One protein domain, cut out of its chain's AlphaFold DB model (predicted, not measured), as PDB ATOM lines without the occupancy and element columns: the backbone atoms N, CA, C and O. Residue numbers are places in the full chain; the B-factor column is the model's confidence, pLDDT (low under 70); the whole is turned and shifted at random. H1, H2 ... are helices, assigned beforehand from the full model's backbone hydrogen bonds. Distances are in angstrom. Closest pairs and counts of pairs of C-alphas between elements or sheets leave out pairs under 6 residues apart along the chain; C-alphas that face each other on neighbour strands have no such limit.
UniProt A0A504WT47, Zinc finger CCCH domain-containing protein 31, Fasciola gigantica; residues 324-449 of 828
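AT A GLANCE: This is residues 324 to 449 of the 828 residues of the protein "Zinc finger CCCH domain-containing protein 31" of Fasciola gigantica (UniProt A0A504WT47). The long helix H4 and the shorter H5 fold into a hairpin, and H1, H2 and H3 cross one side of it, H1 and H3 packing on H4 and H2 on H5. The printed part has 126 residues with five named helices, H1 to H5, and no named strand: all helix, compact, with a radius of gyration of the C-alphas of 14.4 A and spans of 40 by 34 by 21 A.

IN THESE COORDINATES: H1, residues 340 to 353, begins at C-alpha (-8.252, 18.257, 2.042). H2 is 357 to 367, H3 387 to 399, H4 405 to 426, 31.7 A long, and H5 434 to 444, ending at C-alpha (14.582, 1.559, -0.451).

HOW THE PARTS SIT: H1 touches H4 at a steep tilt of 53 degrees; their closest C-alphas, Lys 345 and Ala 419, are 5.0 A apart. H4 and H5 form a helical hairpin at 19 degrees. In H1 to H5 every O i to N i+4 pair is within hydrogen-bond range.

THE WHOLE: The printed part has no cut. The H2 to H3 link, 19 residues, is long. Residues 445 to 449 have pLDDT under 70.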
ATOM      1  N   TYR A 324     -12.453  13.194  -4.004       94.50
ATOM      2  CA  TYR A 324     -12.527  11.817  -4.480       94.50
ATOM      3  C   TYR A 324     -11.191  11.116  -4.219       94.50
ATOM      4  O   TYR A 324     -10.152  11.571  -4.694       94.50
ATOM      5  N   CYS A 325     -11.197  10.000  -3.482       95.69
ATOM      6  CA  CYS A 325      -9.995   9.176  -3.326       95.69
ATOM      7  C   CYS A 325      -9.658   8.475  -4.653       95.69
ATOM      8  O   CYS A 325     -10.480   7.730  -5.189       95.69
ATOM      9  N   GLY A 326      -8.438   8.646  -5.167       91.62
ATOM     10  CA  GLY A 326      -8.003   8.067  -6.442       91.62
ATOM     11  C   GLY A 326      -7.893   6.538  -6.434       91.62
ATOM     12  O   GLY A 326      -8.012   5.920  -7.493       91.62
ATOM     13  N   SER A 327      -7.728   5.922  -5.255       92.81
ATOM     14  CA  SER A 327      -7.725   4.459  -5.084       92.81
ATOM     15  C   SER A 327      -9.128   3.858  -5.204       92.81
ATOM     16  O   SER A 327      -9.427   3.139  -6.157       92.81
ATOM     17  N   CYS A 328      -9.998   4.140  -4.229       94.12
ATOM     18  CA  CYS A 328     -11.293   3.469  -4.088       94.12
ATOM     19  C   CYS A 328     -12.470   4.230  -4.717       94.12
ATOM     20  O   CYS A 328     -13.588   3.719  -4.721       94.12
ATOM     21  N   LYS A 329     -12.240   5.446  -5.233       93.81
ATOM     22  CA  LYS A 329     -13.253   6.349  -5.811       93.81
ATOM     23  C   LYS A 329     -14.380   6.758  -4.854       93.81
ATOM     24  O   LYS A 329     -15.363   7.337  -5.305       93.81
ATOM     25  N   ARG A 330     -14.242   6.497  -3.547       94.19
ATOM     26  CA  ARG A 330     -15.159   7.036  -2.536       94.19
ATOM     27  C   ARG A 330     -15.027   8.555  -2.479       94.19
ATOM     28  O   ARG A 330     -13.914   9.084  -2.415       94.19
ATOM     29  N   THR A 331     -16.175   9.218  -2.473       95.25
ATOM     30  CA  THR A 331     -16.305  10.625  -2.103       95.25
ATOM     31  C   THR A 331     -16.099  10.764  -0.597       95.25
ATOM     32  O   THR A 331     -16.663   9.993   0.180       95.25
ATOM     33  N   LEU A 332     -15.283  11.729  -0.183       95.12
ATOM     34  CA  LEU A 332     -14.971  12.023   1.212       95.12
ATOM     35  C   LEU A 332     -15.624  13.354   1.599       95.12
ATOM     36  O   LEU A 332     -15.246  14.416   1.102       95.12
ATOM     37  N   GLU A 333     -16.617  13.282   2.485       93.62
ATOM     38  CA  GLU A 333     -17.328  14.444   3.017       93.62
ATOM     39  C   GLU A 333     -16.445  15.197   4.026       93.62
ATOM     40  O   GLU A 333     -15.904  14.614   4.972       93.62
ATOM     41  N   ARG A 334     -16.290  16.514   3.847       91.44
ATOM     42  CA  ARG A 334     -15.416  17.330   4.694       91.44
ATOM     43  C   ARG A 334     -16.077  17.657   6.033       91.44
ATOM     44  O   ARG A 334     -16.750  18.675   6.185       91.44
ATOM     45  N   ARG A 335     -15.813  16.830   7.046       85.81
ATOM     46  CA  ARG A 335     -16.353  17.002   8.403       85.81
ATOM     47  C   ARG A 335     -15.657  18.125   9.194       85.81
ATOM     48  O   ARG A 335     -14.896  17.882  10.124       85.81
ATOM     49  N   GLY A 336     -15.957  19.376   8.848       87.50
ATOM     50  CA  GLY A 336     -15.489  20.568   9.562       87.50
ATOM     51  C   GLY A 336     -14.226  21.194   8.966       87.50
ATOM     52  O   GLY A 336     -14.084  21.295   7.751       87.50
ATOM     53  N   ASN A 337     -13.318  21.676   9.820       89.25
ATOM     54  CA  ASN A 337     -12.214  22.555   9.406       89.25
ATOM     55  C   ASN A 337     -10.950  21.836   8.895       89.25
ATOM     56  O   ASN A 337      -9.972  22.508   8.570       89.25
ATOM     57  N   GLU A 338     -10.954  20.506   8.782       92.31
ATOM     58  CA  GLU A 338      -9.796  19.729   8.315       92.31
ATOM     59  C   GLU A 338      -9.322  20.150   6.911       92.31
ATOM     60  O   GLU A 338     -10.100  20.652   6.092       92.31
ATOM     61  N   SER A 339      -8.031  19.965   6.615       93.75
ATOM     62  CA  SER A 339      -7.509  20.215   5.266       93.75
ATOM     63  C   SER A 339      -7.839  19.045   4.336       93.75
ATOM     64  O   SER A 339      -7.884  17.896   4.776       93.75
ATOM     65  N   TYR A 340      -8.007  19.309   3.037       93.75
ATOM     66  CA  TYR A 340      -8.252  18.257   2.042       93.75
ATOM     67  C   TYR A 340      -7.143  17.185   2.029       93.75
ATOM     68  O   TYR A 340      -7.425  16.001   1.856       93.75
ATOM     69  N   CYS A 341      -5.891  17.587   2.288       94.44
ATOM     70  CA  CYS A 341      -4.756  16.672   2.425       94.44
ATOM     71  C   CYS A 341      -4.876  15.803   3.685       94.44
ATOM     72  O   CYS A 341      -4.695  14.592   3.613       94.44
ATOM     73  N   THR A 342      -5.260  16.397   4.820       94.75
ATOM     74  CA  THR A 342      -5.509  15.676   6.079       94.75
ATOM     75  C   THR A 342      -6.619  14.638   5.913       94.75
ATOM     76  O   THR A 342      -6.426  13.494   6.316       94.75
ATOM     77  N   LEU A 343      -7.733  14.994   5.264       95.56
ATOM     78  CA  LEU A 343      -8.866  14.083   5.084       95.56
ATOM     79  C   LEU A 343      -8.498  12.876   4.205       95.56
ATOM     80  O   LEU A 343      -8.761  11.738   4.594       95.56
ATOM     81  N   LEU A 344      -7.824  13.094   3.063       95.81
ATOM     82  CA  LEU A 344      -7.334  11.983   2.236       95.81
ATOM     83  C   LEU A 344      -6.279  11.148   2.965       95.81
ATOM     84  O   LEU A 344      -6.311   9.926   2.863       95.81
ATOM     85  N   LYS A 345      -5.354  11.777   3.697       96.19
ATOM     86  CA  LYS A 345      -4.297  11.081   4.442       96.19
ATOM     87  C   LYS A 345      -4.886  10.168   5.517       96.19
ATOM     88  O   LYS A 345      -4.519   8.999   5.584       96.19
ATOM     89  N   ASN A 346      -5.836  10.678   6.302       95.12
ATOM     90  CA  ASN A 346      -6.554   9.910   7.316       95.12
ATOM     91  C   ASN A 346      -7.300   8.729   6.677       95.12
ATOM     92  O   ASN A 346      -7.158   7.601   7.140       95.12
ATOM     93  N   HIS A 347      -8.003   8.963   5.565       95.62
ATOM     94  CA  HIS A 347      -8.687   7.915   4.806       95.62
ATOM     95  C   HIS A 347      -7.726   6.842   4.256       95.62
ATOM     96  O   HIS A 347      -7.995   5.648   4.380       95.62
ATOM     97  N   TYR A 348      -6.586   7.237   3.677       95.31
ATOM     98  CA  TYR A 348      -5.556   6.300   3.215       95.31
ATOM     99  C   TYR A 348      -5.005   5.457   4.371       95.31
ATOM    100  O   TYR A 348      -4.890   4.240   4.236       95.31
ATOM    101  N   LEU A 349      -4.707   6.086   5.512       94.56
ATOM    102  CA  LEU A 349      -4.196   5.411   6.703       94.56
ATOM    103  C   LEU A 349      -5.215   4.411   7.275       94.56
ATOM    104  O   LEU A 349      -4.842   3.277   7.570       94.56
ATOM    105  N   GLU A 350      -6.489   4.796   7.368       93.69
ATOM    106  CA  GLU A 350      -7.611   3.933   7.763       93.69
ATOM    107  C   GLU A 350      -7.724   2.707   6.842       93.69
ATOM    108  O   GLU A 350      -7.686   1.573   7.317       93.69
ATOM    109  N   CYS A 351      -7.729   2.905   5.521       92.94
ATOM    110  CA  CYS A 351      -7.864   1.814   4.551       92.94
ATOM    111  C   CYS A 351      -6.649   0.866   4.540       92.94
ATOM    112  O   CYS A 351      -6.814  -0.351   4.423       92.94
ATOM    113  N   PHE A 352      -5.425   1.384   4.715       91.56
ATOM    114  CA  PHE A 352      -4.232   0.545   4.892       91.56
ATOM    115  C   PHE A 352      -4.295  -0.277   6.188       91.56
ATOM    116  O   PHE A 352      -3.896  -1.443   6.207       91.56
ATOM    117  N   LEU A 353      -4.796   0.318   7.274       89.50
ATOM    118  CA  LEU A 353      -4.964  -0.339   8.569       89.50
ATOM    119  C   LEU A 353      -6.058  -1.419   8.520       89.50
ATOM    120  O   LEU A 353      -5.873  -2.504   9.080       89.50
ATOM    121  N   ASP A 354      -7.171  -1.163   7.837       88.56
ATOM    122  CA  ASP A 354      -8.301  -2.090   7.663       88.56
ATOM    123  C   ASP A 354      -8.103  -3.109   6.529       88.56
ATOM    124  O   ASP A 354      -8.982  -3.925   6.253       88.56
ATOM    125  N   LYS A 355      -6.883  -3.168   5.978       74.94
ATOM    126  CA  LYS A 355      -6.421  -4.174   5.007       74.94
ATOM    127  C   LYS A 355      -7.172  -4.115   3.671       74.94
ATOM    128  O   LYS A 355      -7.273  -5.130   2.978       74.94
ATOM    129  N   GLU A 356      -7.667  -2.939   3.278       76.00
ATOM    130  CA  GLU A 356      -8.305  -2.753   1.974       76.00
ATOM    131  C   GLU A 356      -7.295  -3.019   0.850       76.00
ATOM    132  O   GLU A 356      -6.330  -2.278   0.635       76.00
ATOM    133  N   GLY A 357      -7.526  -4.120   0.129       79.81
ATOM    134  CA  GLY A 357      -6.604  -4.631  -0.882       79.81
ATOM    135  C   GLY A 357      -6.283  -3.619  -1.980       79.81
ATOM    136  O   GLY A 357      -5.151  -3.569  -2.464       79.81
ATOM    137  N   ASP A 358      -7.262  -2.797  -2.362       86.94
ATOM    138  CA  ASP A 358      -7.149  -1.912  -3.517       86.94
ATOM    139  C   ASP A 358      -6.280  -0.669  -3.271       86.94
ATOM    140  O   ASP A 358      -5.525  -0.313  -4.176       86.94
ATOM    141  N   HIS A 359      -6.258  -0.060  -2.077       89.25
ATOM    142  CA  HIS A 359      -5.356   1.077  -1.807       89.25
ATOM    143  C   HIS A 359      -3.885   0.650  -1.823       89.25
ATOM    144  O   HIS A 359      -3.067   1.314  -2.455       89.25
ATOM    145  N   VAL A 360      -3.521  -0.478  -1.200       85.81
ATOM    146  CA  VAL A 360      -2.122  -0.966  -1.219       85.81
ATOM    147  C   VAL A 360      -1.736  -1.488  -2.610       85.81
ATOM    148  O   VAL A 360      -0.601  -1.318  -3.056       85.81
ATOM    149  N   LYS A 361      -2.677  -2.086  -3.348       87.94
ATOM    150  CA  LYS A 361      -2.494  -2.457  -4.761       87.94
ATOM    151  C   LYS A 361      -2.277  -1.221  -5.637       87.94
ATOM    152  O   LYS A 361      -1.377  -1.242  -6.472       87.94
ATOM    153  N   TYR A 362      -3.009  -0.132  -5.399       90.00
ATOM    154  CA  TYR A 362      -2.798   1.160  -6.055       90.00
ATOM    155  C   TYR A 362      -1.432   1.757  -5.682       90.00
ATOM    156  O   TYR A 362      -0.696   2.121  -6.594       90.00
ATOM    157  N   VAL A 363      -1.011   1.737  -4.406       88.62
ATOM    158  CA  VAL A 363       0.367   2.090  -3.987       88.62
ATOM    159  C   VAL A 363       1.405   1.270  -4.760       88.62
ATOM    160  O   VAL A 363       2.303   1.847  -5.367       88.62
ATOM    161  N   LYS A 364       1.266  -0.064  -4.815       86.44
ATOM    162  CA  LYS A 364       2.189  -0.948  -5.550       86.44
ATOM    163  C   LYS A 364       2.264  -0.583  -7.038       86.44
ATOM    164  O   LYS A 364       3.358  -0.512  -7.597       86.44
ATOM    165  N   THR A 365       1.120  -0.344  -7.680       87.94
ATOM    166  CA  THR A 365       1.048   0.076  -9.088       87.94
ATOM    167  C   THR A 365       1.653   1.466  -9.300       87.94
ATOM    168  O   THR A 365       2.337   1.677 -10.299       87.94
ATOM    169  N   LYS A 366       1.451   2.410  -8.372       86.44
ATOM    170  CA  LYS A 366       1.975   3.781  -8.466       86.44
ATOM    171  C   LYS A 366       3.468   3.879  -8.175       86.44
ATOM    172  O   LYS A 366       4.121   4.671  -8.836       86.44
ATOM    173  N   ALA A 367       4.011   3.078  -7.261       84.88
ATOM    174  CA  ALA A 367       5.447   3.003  -6.979       84.88
ATOM    175  C   ALA A 367       6.256   2.330  -8.108       84.88
ATOM    176  O   ALA A 367       7.472   2.512  -8.183       84.88
ATOM    177  N   ALA A 368       5.588   1.575  -8.993       83.75
ATOM    178  CA  ALA A 368       6.212   0.763 -10.039       83.75
ATOM    179  C   ALA A 368       7.335  -0.123  -9.462       83.75
ATOM    180  O   ALA A 368       8.510   0.051  -9.775       83.75
ATOM    181  N   LEU A 369       6.958  -1.008  -8.535       80.12
ATOM    182  CA  LEU A 369       7.869  -1.930  -7.854       80.12
ATOM    183  C   LEU A 369       8.148  -3.162  -8.719       80.12
ATOM    184  O   LEU A 369       7.205  -3.850  -9.126       80.12
ATOM    185  N   GLU A 370       9.426  -3.444  -8.962       73.75
ATOM    186  CA  GLU A 370       9.846  -4.498  -9.885       73.75
ATOM    187  C   GLU A 370       9.640  -5.907  -9.294       73.75
ATOM    188  O   GLU A 370       9.971  -6.150  -8.125       73.75
ATOM    189  N   PRO A 371       9.105  -6.877 -10.064       75.25
ATOM    190  CA  PRO A 371       8.959  -8.252  -9.598       75.25
ATOM    191  C   PRO A 371      10.322  -8.911  -9.337       75.25
ATOM    192  O   PRO A 371      11.076  -9.171 -10.270       75.25
ATOM    193  N   GLY A 372      10.610  -9.234  -8.073       79.06
ATOM    194  CA  GLY A 372      11.827  -9.949  -7.663       79.06
ATOM    195  C   GLY A 372      12.661  -9.237  -6.597       79.06
ATOM    196  O   GLY A 372      13.496  -9.884  -5.974       79.06
ATOM    197  N   GLN A 373      12.411  -7.950  -6.335       82.31
ATOM    198  CA  GLN A 373      12.998  -7.258  -5.183       82.31
ATOM    199  C   GLN A 373      12.506  -7.861  -3.857       82.31
ATOM    200  O   GLN A 373      11.336  -8.236  -3.723       82.31
ATOM    201  N   MET A 374      13.398  -7.908  -2.867       82.44
ATOM    202  CA  MET A 374      13.079  -8.286  -1.490       82.44
ATOM    203  C   MET A 374      12.957  -7.015  -0.642       82.44
ATOM    204  O   MET A 374      13.733  -6.084  -0.806       82.44
ATOM    205  N   TYR A 375      11.986  -6.966   0.268       85.44
ATOM    206  CA  TYR A 375      11.739  -5.796   1.123       85.44
ATOM    207  C   TYR A 375      11.779  -6.217   2.587       85.44
ATOM    208  O   TYR A 375      11.244  -7.281   2.902       85.44
ATOM    209  N   TRP A 376      12.315  -5.410   3.505       86.62
ATOM    210  CA  TRP A 376      12.278  -5.750   4.934       86.62
ATOM    211  C   TRP A 376      11.693  -4.673   5.837       86.62
ATOM    212  O   TRP A 376      11.580  -3.493   5.508       86.62
ATOM    213  N   CYS A 377      11.289  -5.101   7.029       88.88
ATOM    214  CA  CYS A 377      10.857  -4.190   8.074       88.88
ATOM    215  C   CYS A 377      12.045  -3.737   8.930       88.88
ATOM    216  O   CYS A 377      12.572  -4.531   9.706       88.88
ATOM    217  N   LYS A 378      12.413  -2.450   8.875       81.44
ATOM    218  CA  LYS A 378      13.497  -1.861   9.689       81.44
ATOM    219  C   LYS A 378      13.322  -2.074  11.206       81.44
ATOM    220  O   LYS A 378      14.308  -2.193  11.918       81.44
ATOM    221  N   SER A 379      12.085  -2.207  11.697       84.19
ATOM    222  CA  SER A 379      11.774  -2.469  13.116       84.19
ATOM    223  C   SER A 379      11.886  -3.938  13.547       84.19
ATOM    224  O   SER A 379      11.866  -4.210  14.744       84.19
ATOM    225  N   CYS A 380      11.921  -4.899  12.616       86.81
ATOM    226  CA  CYS A 380      11.827  -6.337  12.930       86.81
ATOM    227  C   CYS A 380      12.775  -7.240  12.125       86.81
ATOM    228  O   CYS A 380      12.806  -8.441  12.379       86.81
ATOM    229  N   ILE A 381      13.504  -6.690  11.150       88.94
ATOM    230  CA  ILE A 381      14.463  -7.372  10.260       88.94
ATOM    231  C   ILE A 381      13.841  -8.572   9.498       88.94
ATOM    232  O   ILE A 381      14.529  -9.422   8.944       88.94
ATOM    233  N   LEU A 382      12.506  -8.642   9.428       89.25
ATOM    234  CA  LEU A 382      11.793  -9.647   8.638       89.25
ATOM    235  C   LEU A 382      11.792  -9.244   7.165       89.25
ATOM    236  O   LEU A 382      11.407  -8.118   6.842       89.25
ATOM    237  N   ILE A 383      12.190 -10.180   6.304       90.00
ATOM    238  CA  ILE A 383      12.292 -10.025   4.849       90.00
ATOM    239  C   ILE A 383      11.032 -10.590   4.174       90.00
ATOM    240  O   ILE A 383      10.494 -11.620   4.583       90.00
ATOM    241  N   PHE A 384      10.571  -9.923   3.118       89.31
ATOM    242  CA  PHE A 384       9.345 -10.212   2.385       89.31
ATOM    243  C   PHE A 384       9.584 -10.165   0.867       89.31
ATOM    244  O   PHE A 384       9.915  -9.122   0.311       89.31
ATOM    245  N   GLU A 385       9.301 -11.267   0.168       86.25
ATOM    246  CA  GLU A 385       9.342 -11.371  -1.309       86.25
ATOM    247  C   GLU A 385       8.274 -10.519  -2.030       86.25
ATOM    248  O   GLU A 385       8.202 -10.473  -3.258       86.25
ATOM    249  N   LYS A 386       7.332  -9.941  -1.277       85.69
ATOM    250  CA  LYS A 386       6.143  -9.260  -1.798       85.69
ATOM    251  C   LYS A 386       5.921  -7.984  -0.985       85.69
ATOM    252  O   LYS A 386       5.743  -8.092   0.229       85.69
ATOM    253  N   PRO A 387       5.819  -6.797  -1.614       79.50
ATOM    254  CA  PRO A 387       5.656  -5.543  -0.878       79.50
ATOM    255  C   PRO A 387       4.320  -5.491  -0.121       79.50
ATOM    256  O   PRO A 387       4.255  -4.929   0.965       79.50
ATOM    257  N   TRP A 388       3.277  -6.171  -0.623       83.62
ATOM    258  CA  TRP A 388       2.029  -6.388   0.123       83.62
ATOM    259  C   TRP A 388       2.270  -7.060   1.486       83.62
ATOM    260  O   TRP A 388       1.653  -6.666   2.467       83.62
ATOM    261  N   SER A 389       3.177  -8.038   1.576       88.44
ATOM    262  CA  SER A 389       3.460  -8.728   2.840       88.44
ATOM    263  C   SER A 389       4.195  -7.827   3.838       88.44
ATOM    264  O   SER A 389       3.907  -7.910   5.029       88.44
ATOM    265  N   LEU A 390       5.068  -6.924   3.368       88.81
ATOM    266  CA  LEU A 390       5.662  -5.882   4.216       88.81
ATOM    267  C   LEU A 390       4.591  -4.897   4.711       88.81
ATOM    268  O   LEU A 390       4.500  -4.662   5.914       88.81
ATOM    269  N   PHE A 391       3.738  -4.378   3.819       88.62
ATOM    270  CA  PHE A 391       2.614  -3.511   4.195       88.62
ATOM    271  C   PHE A 391       1.693  -4.184   5.220       88.62
ATOM    272  O   PHE A 391       1.374  -3.588   6.246       88.62
ATOM    273  N   GLN A 392       1.323  -5.445   4.985       89.12
ATOM    274  CA  GLN A 392       0.485  -6.225   5.889       89.12
ATOM    275  C   GLN A 392       1.147  -6.409   7.261       89.12
ATOM    276  O   GLN A 392       0.499  -6.199   8.284       89.12
ATOM    277  N   HIS A 393       2.443  -6.737   7.289       90.88
ATOM    278  CA  HIS A 393       3.222  -6.847   8.520       90.88
ATOM    279  C   HIS A 393       3.275  -5.522   9.293       90.88
ATOM    280  O   HIS A 393       3.058  -5.518  10.504       90.88
ATOM    281  N   MET A 394       3.533  -4.397   8.616       90.19
ATOM    282  CA  MET A 394       3.617  -3.092   9.275       90.19
ATOM    283  C   MET A 394       2.244  -2.606   9.764       90.19
ATOM    284  O   MET A 394       2.171  -2.086  10.875       90.19
ATOM    285  N   ALA A 395       1.157  -2.884   9.038       89.81
ATOM    286  CA  ALA A 395      -0.212  -2.629   9.493       89.81
ATOM    287  C   ALA A 395      -0.607  -3.490  10.709       89.81
ATOM    288  O   ALA A 395      -1.157  -2.973  11.682       89.81
ATOM    289  N   ASP A 396      -0.283  -4.788  10.709       90.19
ATOM    290  CA  ASP A 396      -0.555  -5.676  11.850       90.19
ATOM    291  C   ASP A 396       0.280  -5.306  13.086       90.19
ATOM    292  O   ASP A 396      -0.225  -5.333  14.212       90.19
ATOM    293  N   LYS A 397       1.532  -4.874  12.895       89.81
ATOM    294  CA  LYS A 397       2.371  -4.323  13.966       89.81
ATOM    295  C   LYS A 397       1.864  -2.967  14.478       89.81
ATOM    296  O   LYS A 397       1.858  -2.750  15.689       89.81
ATOM    297  N   ALA A 398       1.381  -2.085  13.600       88.44
ATOM    298  CA  ALA A 398       0.766  -0.812  13.981       88.44
ATOM    299  C   ALA A 398      -0.559  -1.012  14.745       88.44
ATOM    300  O   ALA A 398      -0.829  -0.301  15.716       88.44
ATOM    301  N   LYS A 399      -1.366  -2.024  14.396       87.38
ATOM    302  CA  LYS A 399      -2.568  -2.389  15.170       87.38
ATOM    303  C   LYS A 399      -2.239  -3.087  16.491       87.38
ATOM    304  O   LYS A 399      -2.866  -2.778  17.504       87.38
ATOM    305  N   GLY A 400      -1.235  -3.964  16.517       87.00
ATOM    306  CA  GLY A 400      -0.902  -4.822  17.655       87.00
ATOM    307  C   GLY A 400      -0.795  -4.105  19.009       87.00
ATOM    308  O   GLY A 400      -0.170  -3.052  19.138       87.00
ATOM    309  N   SER A 401      -1.399  -4.695  20.045       74.25
ATOM    310  CA  SER A 401      -1.300  -4.242  21.445       74.25
ATOM    311  C   SER A 401      -0.077  -4.800  22.184       74.25
ATOM    312  O   SER A 401       0.340  -4.231  23.186       74.25
ATOM    313  N   LYS A 402       0.510  -5.895  21.680       76.31
ATOM    314  CA  LYS A 402       1.692  -6.580  22.244       76.31
ATOM    315  C   LYS A 402       3.031  -6.107  21.652       76.31
ATOM    316  O   LYS A 402       4.064  -6.711  21.913       76.31
ATOM    317  N   VAL A 403       3.004  -5.079  20.808       76.31
ATOM    318  CA  VAL A 403       4.181  -4.504  20.137       76.31
ATOM    319  C   VAL A 403       4.797  -3.439  21.041       76.31
ATOM    320  O   VAL A 403       4.061  -2.704  21.702       76.31
ATOM    321  N   GLN A 404       6.129  -3.340  21.080       79.44
ATOM    322  CA  GLN A 404       6.797  -2.322  21.892       79.44
ATOM    323  C   GLN A 404       6.341  -0.914  21.497       79.44
ATOM    324  O   GLN A 404       6.140  -0.613  20.319       79.44
ATOM    325  N   ARG A 405       6.196  -0.019  22.484       79.25
ATOM    326  CA  ARG A 405       5.641   1.331  22.261       79.25
ATOM    327  C   ARG A 405       6.439   2.140  21.228       79.25
ATOM    328  O   ARG A 405       5.851   2.958  20.524       79.25
ATOM    329  N   TRP A 406       7.748   1.900  21.130       71.69
ATOM    330  CA  TRP A 406       8.630   2.534  20.151       71.69
ATOM    331  C   TRP A 406       8.517   1.891  18.756       71.69
ATOM    332  O   TRP A 406       8.296   2.622  17.795       71.69
ATOM    333  N   GLU A 407       8.543   0.551  18.643       82.06
ATOM    334  CA  GLU A 407       8.289  -0.176  17.380       82.06
ATOM    335  C   GLU A 407       6.975   0.300  16.750       82.06
ATOM    336  O   GLU A 407       6.935   0.707  15.590       82.06
ATOM    337  N   LYS A 408       5.898   0.309  17.547       86.94
ATOM    338  CA  LYS A 408       4.554   0.709  17.120       86.94
ATOM    339  C   LYS A 408       4.519   2.133  16.556       86.94
ATOM    340  O   LYS A 408       3.770   2.376  15.613       86.94
ATOM    341  N   LYS A 409       5.335   3.049  17.094       89.50
ATOM    342  CA  LYS A 409       5.471   4.411  16.562       89.50
ATOM    343  C   LYS A 409       6.153   4.400  15.192       89.50
ATOM    344  O   LYS A 409       5.590   4.960  14.265       89.50
ATOM    345  N   ILE A 410       7.285   3.706  15.041       89.06
ATOM    346  CA  ILE A 410       8.020   3.620  13.761       89.06
ATOM    347  C   ILE A 410       7.131   3.032  12.653       89.06
ATOM    348  O   ILE A 410       7.065   3.581  11.556       89.06
ATOM    349  N   HIS A 411       6.397   1.952  12.947       90.00
ATOM    350  CA  HIS A 411       5.450   1.365  11.997       90.00
ATOM    351  C   HIS A 411       4.351   2.352  11.573       90.00
ATOM    352  O   HIS A 411       4.014   2.415  10.391       90.00
ATOM    353  N   LEU A 412       3.804   3.123  12.520       92.00
ATOM    354  CA  LEU A 412       2.732   4.080  12.251       92.00
ATOM    355  C   LEU A 412       3.234   5.327  11.506       92.00
ATOM    356  O   LEU A 412       2.614   5.707  10.522       92.00
ATOM    357  N   ASP A 413       4.364   5.912  11.917       93.12
ATOM    358  CA  ASP A 413       4.996   7.070  11.262       93.12
ATOM    359  C   ASP A 413       5.339   6.762   9.785       93.12
ATOM    360  O   ASP A 413       5.172   7.606   8.900       93.12
ATOM    361  N   TRP A 414       5.775   5.529   9.488       93.12
ATOM    362  CA  TRP A 414       6.035   5.074   8.118       93.12
ATOM    363  C   TRP A 414       4.742   4.941   7.295       93.12
ATOM    364  O   TRP A 414       4.671   5.446   6.173       93.12
ATOM    365  N   MET A 415       3.683   4.335   7.851       92.25
ATOM    366  CA  MET A 415       2.377   4.251   7.172       92.25
ATOM    367  C   MET A 415       1.752   5.636   6.943       92.25
ATOM    368  O   MET A 415       1.172   5.885   5.888       92.25
ATOM    369  N   ASP A 416       1.902   6.539   7.910       95.12
ATOM    370  CA  ASP A 416       1.468   7.936   7.854       95.12
ATOM    371  C   ASP A 416       2.209   8.722   6.752       95.12
ATOM    372  O   ASP A 416       1.600   9.522   6.034       95.12
ATOM    373  N   SER A 417       3.493   8.413   6.536       95.31
ATOM    374  CA  SER A 417       4.304   8.947   5.433       95.31
ATOM    375  C   SER A 417       3.825   8.444   4.062       95.31
ATOM    376  O   SER A 417       3.617   9.253   3.155       95.31
ATOM    377  N   VAL A 418       3.552   7.138   3.910       93.94
ATOM    378  CA  VAL A 418       2.934   6.585   2.682       93.94
ATOM    379  C   VAL A 418       1.574   7.240   2.420       93.94
ATOM    380  O   VAL A 418       1.299   7.666   1.300       93.94
ATOM    381  N   ALA A 419       0.724   7.353   3.444       95.12
ATOM    382  CA  ALA A 419      -0.596   7.966   3.321       95.12
ATOM    383  C   ALA A 419      -0.511   9.443   2.897       95.12
ATOM    384  O   ALA A 419      -1.312   9.890   2.076       95.12
ATOM    385  N   GLY A 420       0.486  10.187   3.392       96.12
ATOM    386  CA  GLY A 420       0.757  11.567   2.978       96.12
ATOM    387  C   GLY A 420       1.165  11.680   1.505       96.12
ATOM    388  O   GLY A 420       0.640  12.534   0.787       96.12
ATOM    389  N   LEU A 421       2.038  10.784   1.030       95.44
ATOM    390  CA  LEU A 421       2.426  10.713  -0.384       95.44
ATOM    391  C   LEU A 421       1.223  10.394  -1.289       95.44
ATOM    392  O   LEU A 421       1.033  11.036  -2.322       95.44
ATOM    393  N   MET A 422       0.362   9.456  -0.894       94.94
ATOM    394  CA  MET A 422      -0.821   9.106  -1.686       94.94
ATOM    395  C   MET A 422      -1.884  10.214  -1.695       94.94
ATOM    396  O   MET A 422      -2.439  10.521  -2.751       94.94
ATOM    397  N   ALA A 423      -2.117  10.869  -0.554       95.25
ATOM    398  CA  ALA A 423      -3.033  12.004  -0.448       95.25
ATOM    399  C   ALA A 423      -2.585  13.199  -1.303       95.25
ATOM    400  O   ALA A 423      -3.388  13.771  -2.040       95.25
ATOM    401  N   GLY A 424      -1.299  13.561  -1.249       94.94
ATOM    402  CA  GLY A 424      -0.763  14.662  -2.050       94.94
ATOM    403  C   GLY A 424      -0.751  14.374  -3.554       94.94
ATOM    404  O   GLY A 424      -0.949  15.295  -4.347       94.94
ATOM    405  N   TYR A 425      -0.601  13.109  -3.960       95.06
ATOM    406  CA  TYR A 425      -0.701  12.712  -5.364       95.06
ATOM    407  C   TYR A 425      -2.122  12.848  -5.921       95.06
ATOM    408  O   TYR A 425      -2.299  13.429  -6.991       95.06
ATOM    409  N   ASP A 426      -3.131  12.345  -5.205       93.88
ATOM    410  CA  ASP A 426      -4.530  12.445  -5.642       93.88
ATOM    411  C   ASP A 426      -5.016  13.914  -5.661       93.88
ATOM    412  O   ASP A 426      -5.858  14.276  -6.481       93.88
ATOM    413  N   LEU A 427      -4.428  14.786  -4.828       94.56
ATOM    414  CA  LEU A 427      -4.610  16.247  -4.870       94.56
ATOM    415  C   LEU A 427      -3.763  16.966  -5.941       94.56
ATOM    416  O   LEU A 427      -3.821  18.191  -6.044       94.56
ATOM    417  N   GLY A 428      -2.960  16.243  -6.726       94.88
ATOM    418  CA  GLY A 428      -2.132  16.806  -7.798       94.88
ATOM    419  C   GLY A 428      -0.935  17.645  -7.336       94.88
ATOM    420  O   GLY A 428      -0.346  18.351  -8.153       94.88
ATOM    421  N   LEU A 429      -0.544  17.575  -6.057       92.88
ATOM    422  CA  LEU A 429       0.536  18.390  -5.477       92.88
ATOM    423  C   LEU A 429       1.933  18.022  -6.009       92.88
ATOM    424  O   LEU A 429       2.869  18.808  -5.876       92.88
ATOM    425  N   PHE A 430       2.096  16.832  -6.592       93.50
ATOM    426  CA  PHE A 430       3.352  16.381  -7.191       93.50
ATOM    427  C   PHE A 430       3.133  15.363  -8.317       93.50
ATOM    428  O   PHE A 430       2.113  14.681  -8.403       93.50
ATOM    429  N   SER A 431       4.114  15.282  -9.220       94.69
ATOM    430  CA  SER A 431       3.989  14.530 -10.470       94.69
ATOM    431  C   SER A 431       3.992  13.000 -10.271       94.69
ATOM    432  O   SER A 431       4.580  12.496  -9.309       94.69
ATOM    433  N   PRO A 432       3.457  12.219 -11.235       92.00
ATOM    434  CA  PRO A 432       3.585  10.757 -11.242       92.00
ATOM    435  C   PRO A 432       5.034  10.244 -11.339       92.00
ATOM    436  O   PRO A 432       5.270   9.044 -11.204       92.00
ATOM    437  N   ALA A 433       6.011  11.107 -11.636       91.69
ATOM    438  CA  ALA A 433       7.432  10.777 -11.545       91.69
ATOM    439  C   ALA A 433       7.949  10.971 -10.113       91.69
ATOM    440  O   ALA A 433       8.551  10.050  -9.568       91.69
ATOM    441  N   LYS A 434       7.628  12.106  -9.473       93.12
ATOM    442  CA  LYS A 434       8.018  12.369  -8.084       93.12
ATOM    443  C   LYS A 434       7.415  11.347  -7.117       93.12
ATOM    444  O   LYS A 434       8.170  10.774  -6.346       93.12
ATOM    445  N   LEU A 435       6.124  11.008  -7.235       93.00
ATOM    446  CA  LEU A 435       5.524   9.948  -6.405       93.00
ATOM    447  C   LEU A 435       6.273   8.609  -6.535       93.00
ATOM    448  O   LEU A 435       6.480   7.930  -5.536       93.00
ATOM    449  N   ARG A 436       6.680   8.219  -7.754       90.75
ATOM    450  CA  ARG A 436       7.435   6.972  -7.977       90.75
ATOM    451  C   ARG A 436       8.776   6.987  -7.260       90.75
ATOM    452  O   ARG A 436       9.124   5.987  -6.650       90.75
ATOM    453  N   ILE A 437       9.509   8.095  -7.347       92.00
ATOM    454  CA  ILE A 437      10.815   8.249  -6.700       92.00
ATOM    455  C   ILE A 437      10.633   8.275  -5.178       92.00
ATOM    456  O   ILE A 437      11.221   7.453  -4.492       92.00
ATOM    457  N   ASP A 438       9.744   9.120  -4.656       93.31
ATOM    458  CA  ASP A 438       9.524   9.266  -3.214       93.31
ATOM    459  C   ASP A 438       9.025   7.956  -2.561       93.31
ATOM    460  O   ASP A 438       9.523   7.571  -1.504       93.31
ATOM    461  N   LEU A 439       8.098   7.222  -3.201       90.81
ATOM    462  CA  LEU A 439       7.658   5.900  -2.721       90.81
ATOM    463  C   LEU A 439       8.762   4.843  -2.819       90.81
ATOM    464  O   LEU A 439       8.847   3.988  -1.940       90.81
ATOM    465  N   ARG A 440       9.582   4.865  -3.880       88.06
ATOM    466  CA  ARG A 440      10.725   3.951  -4.006       88.06
ATOM    467  C   ARG A 440      11.745   4.231  -2.915       88.06
ATOM    468  O   ARG A 440      12.130   3.281  -2.258       88.06
ATOM    469  N   ASN A 441      12.102   5.487  -2.660       89.88
ATOM    470  CA  ASN A 441      13.049   5.862  -1.611       89.88
ATOM    471  C   ASN A 441      12.537   5.424  -0.226       89.88
ATOM    472  O   ASN A 441      13.235   4.699   0.471       89.88
ATOM    473  N   LEU A 442      11.268   5.690   0.112       89.00
ATOM    474  CA  LEU A 442      10.656   5.248   1.381       89.00
ATOM    475  C   LEU A 442      10.582   3.705   1.548       89.00
ATOM    476  O   LEU A 442      10.400   3.197   2.658       89.00
ATOM    477  N   LEU A 443      10.699   2.952   0.449       82.69
ATOM    478  CA  LEU A 443      10.807   1.487   0.420       82.69
ATOM    479  C   LEU A 443      12.258   0.990   0.255       82.69
ATOM    480  O   LEU A 443      12.529  -0.172   0.550       82.69
ATOM    481  N   ALA A 444      13.177   1.850  -0.189       75.75
ATOM    482  CA  ALA A 444      14.582   1.559  -0.451       75.75
ATOM    483  C   ALA A 444      15.485   1.930   0.733       75.75
ATOM    484  O   ALA A 444      16.433   1.206   0.990       75.75
ATOM    485  N   ASP A 445      15.105   2.890   1.580       68.00
ATOM    486  CA  ASP A 445      15.648   3.072   2.945       68.00
ATOM    487  C   ASP A 445      15.362   1.848   3.863       68.00
ATOM    488  O   ASP A 445      15.828   1.748   5.007       68.00
ATOM    489  N   HIS A 446      14.557   0.917   3.334       57.56
ATOM    490  CA  HIS A 446      14.193  -0.416   3.818       57.56
ATOM    491  C   HIS A 446      14.757  -1.559   2.919       57.56
ATOM    492  O   HIS A 446      14.278  -2.691   2.993       57.56
ATOM    493  N   HIS A 447      15.759  -1.259   2.078       49.69
ATOM    494  CA  HIS A 447      16.462  -2.170   1.150       49.69
ATOM    495  C   HIS A 447      17.982  -1.864   1.038       49.69
ATOM    496  O   HIS A 447      18.766  -2.742   0.689       49.69
ATOM    497  N   THR A 448      18.452  -0.651   1.344       48.62
ATOM    498  CA  THR A 448      19.881  -0.269   1.275       48.62
ATOM    499  C   THR A 448      20.706  -0.765   2.460       48.62
ATOM    500  O   THR A 448      21.925  -0.851   2.366       48.62
ATOM    501  N   MET A 449      20.056  -1.204   3.543       53.41
ATOM    502  CA  MET A 449      20.740  -1.840   4.676       53.41
ATOM    503  C   MET A 449      21.372  -3.208   4.337       53.41
ATOM    504  O   MET A 449      21.757  -3.891   5.271       53.41
TER     505      MET A 449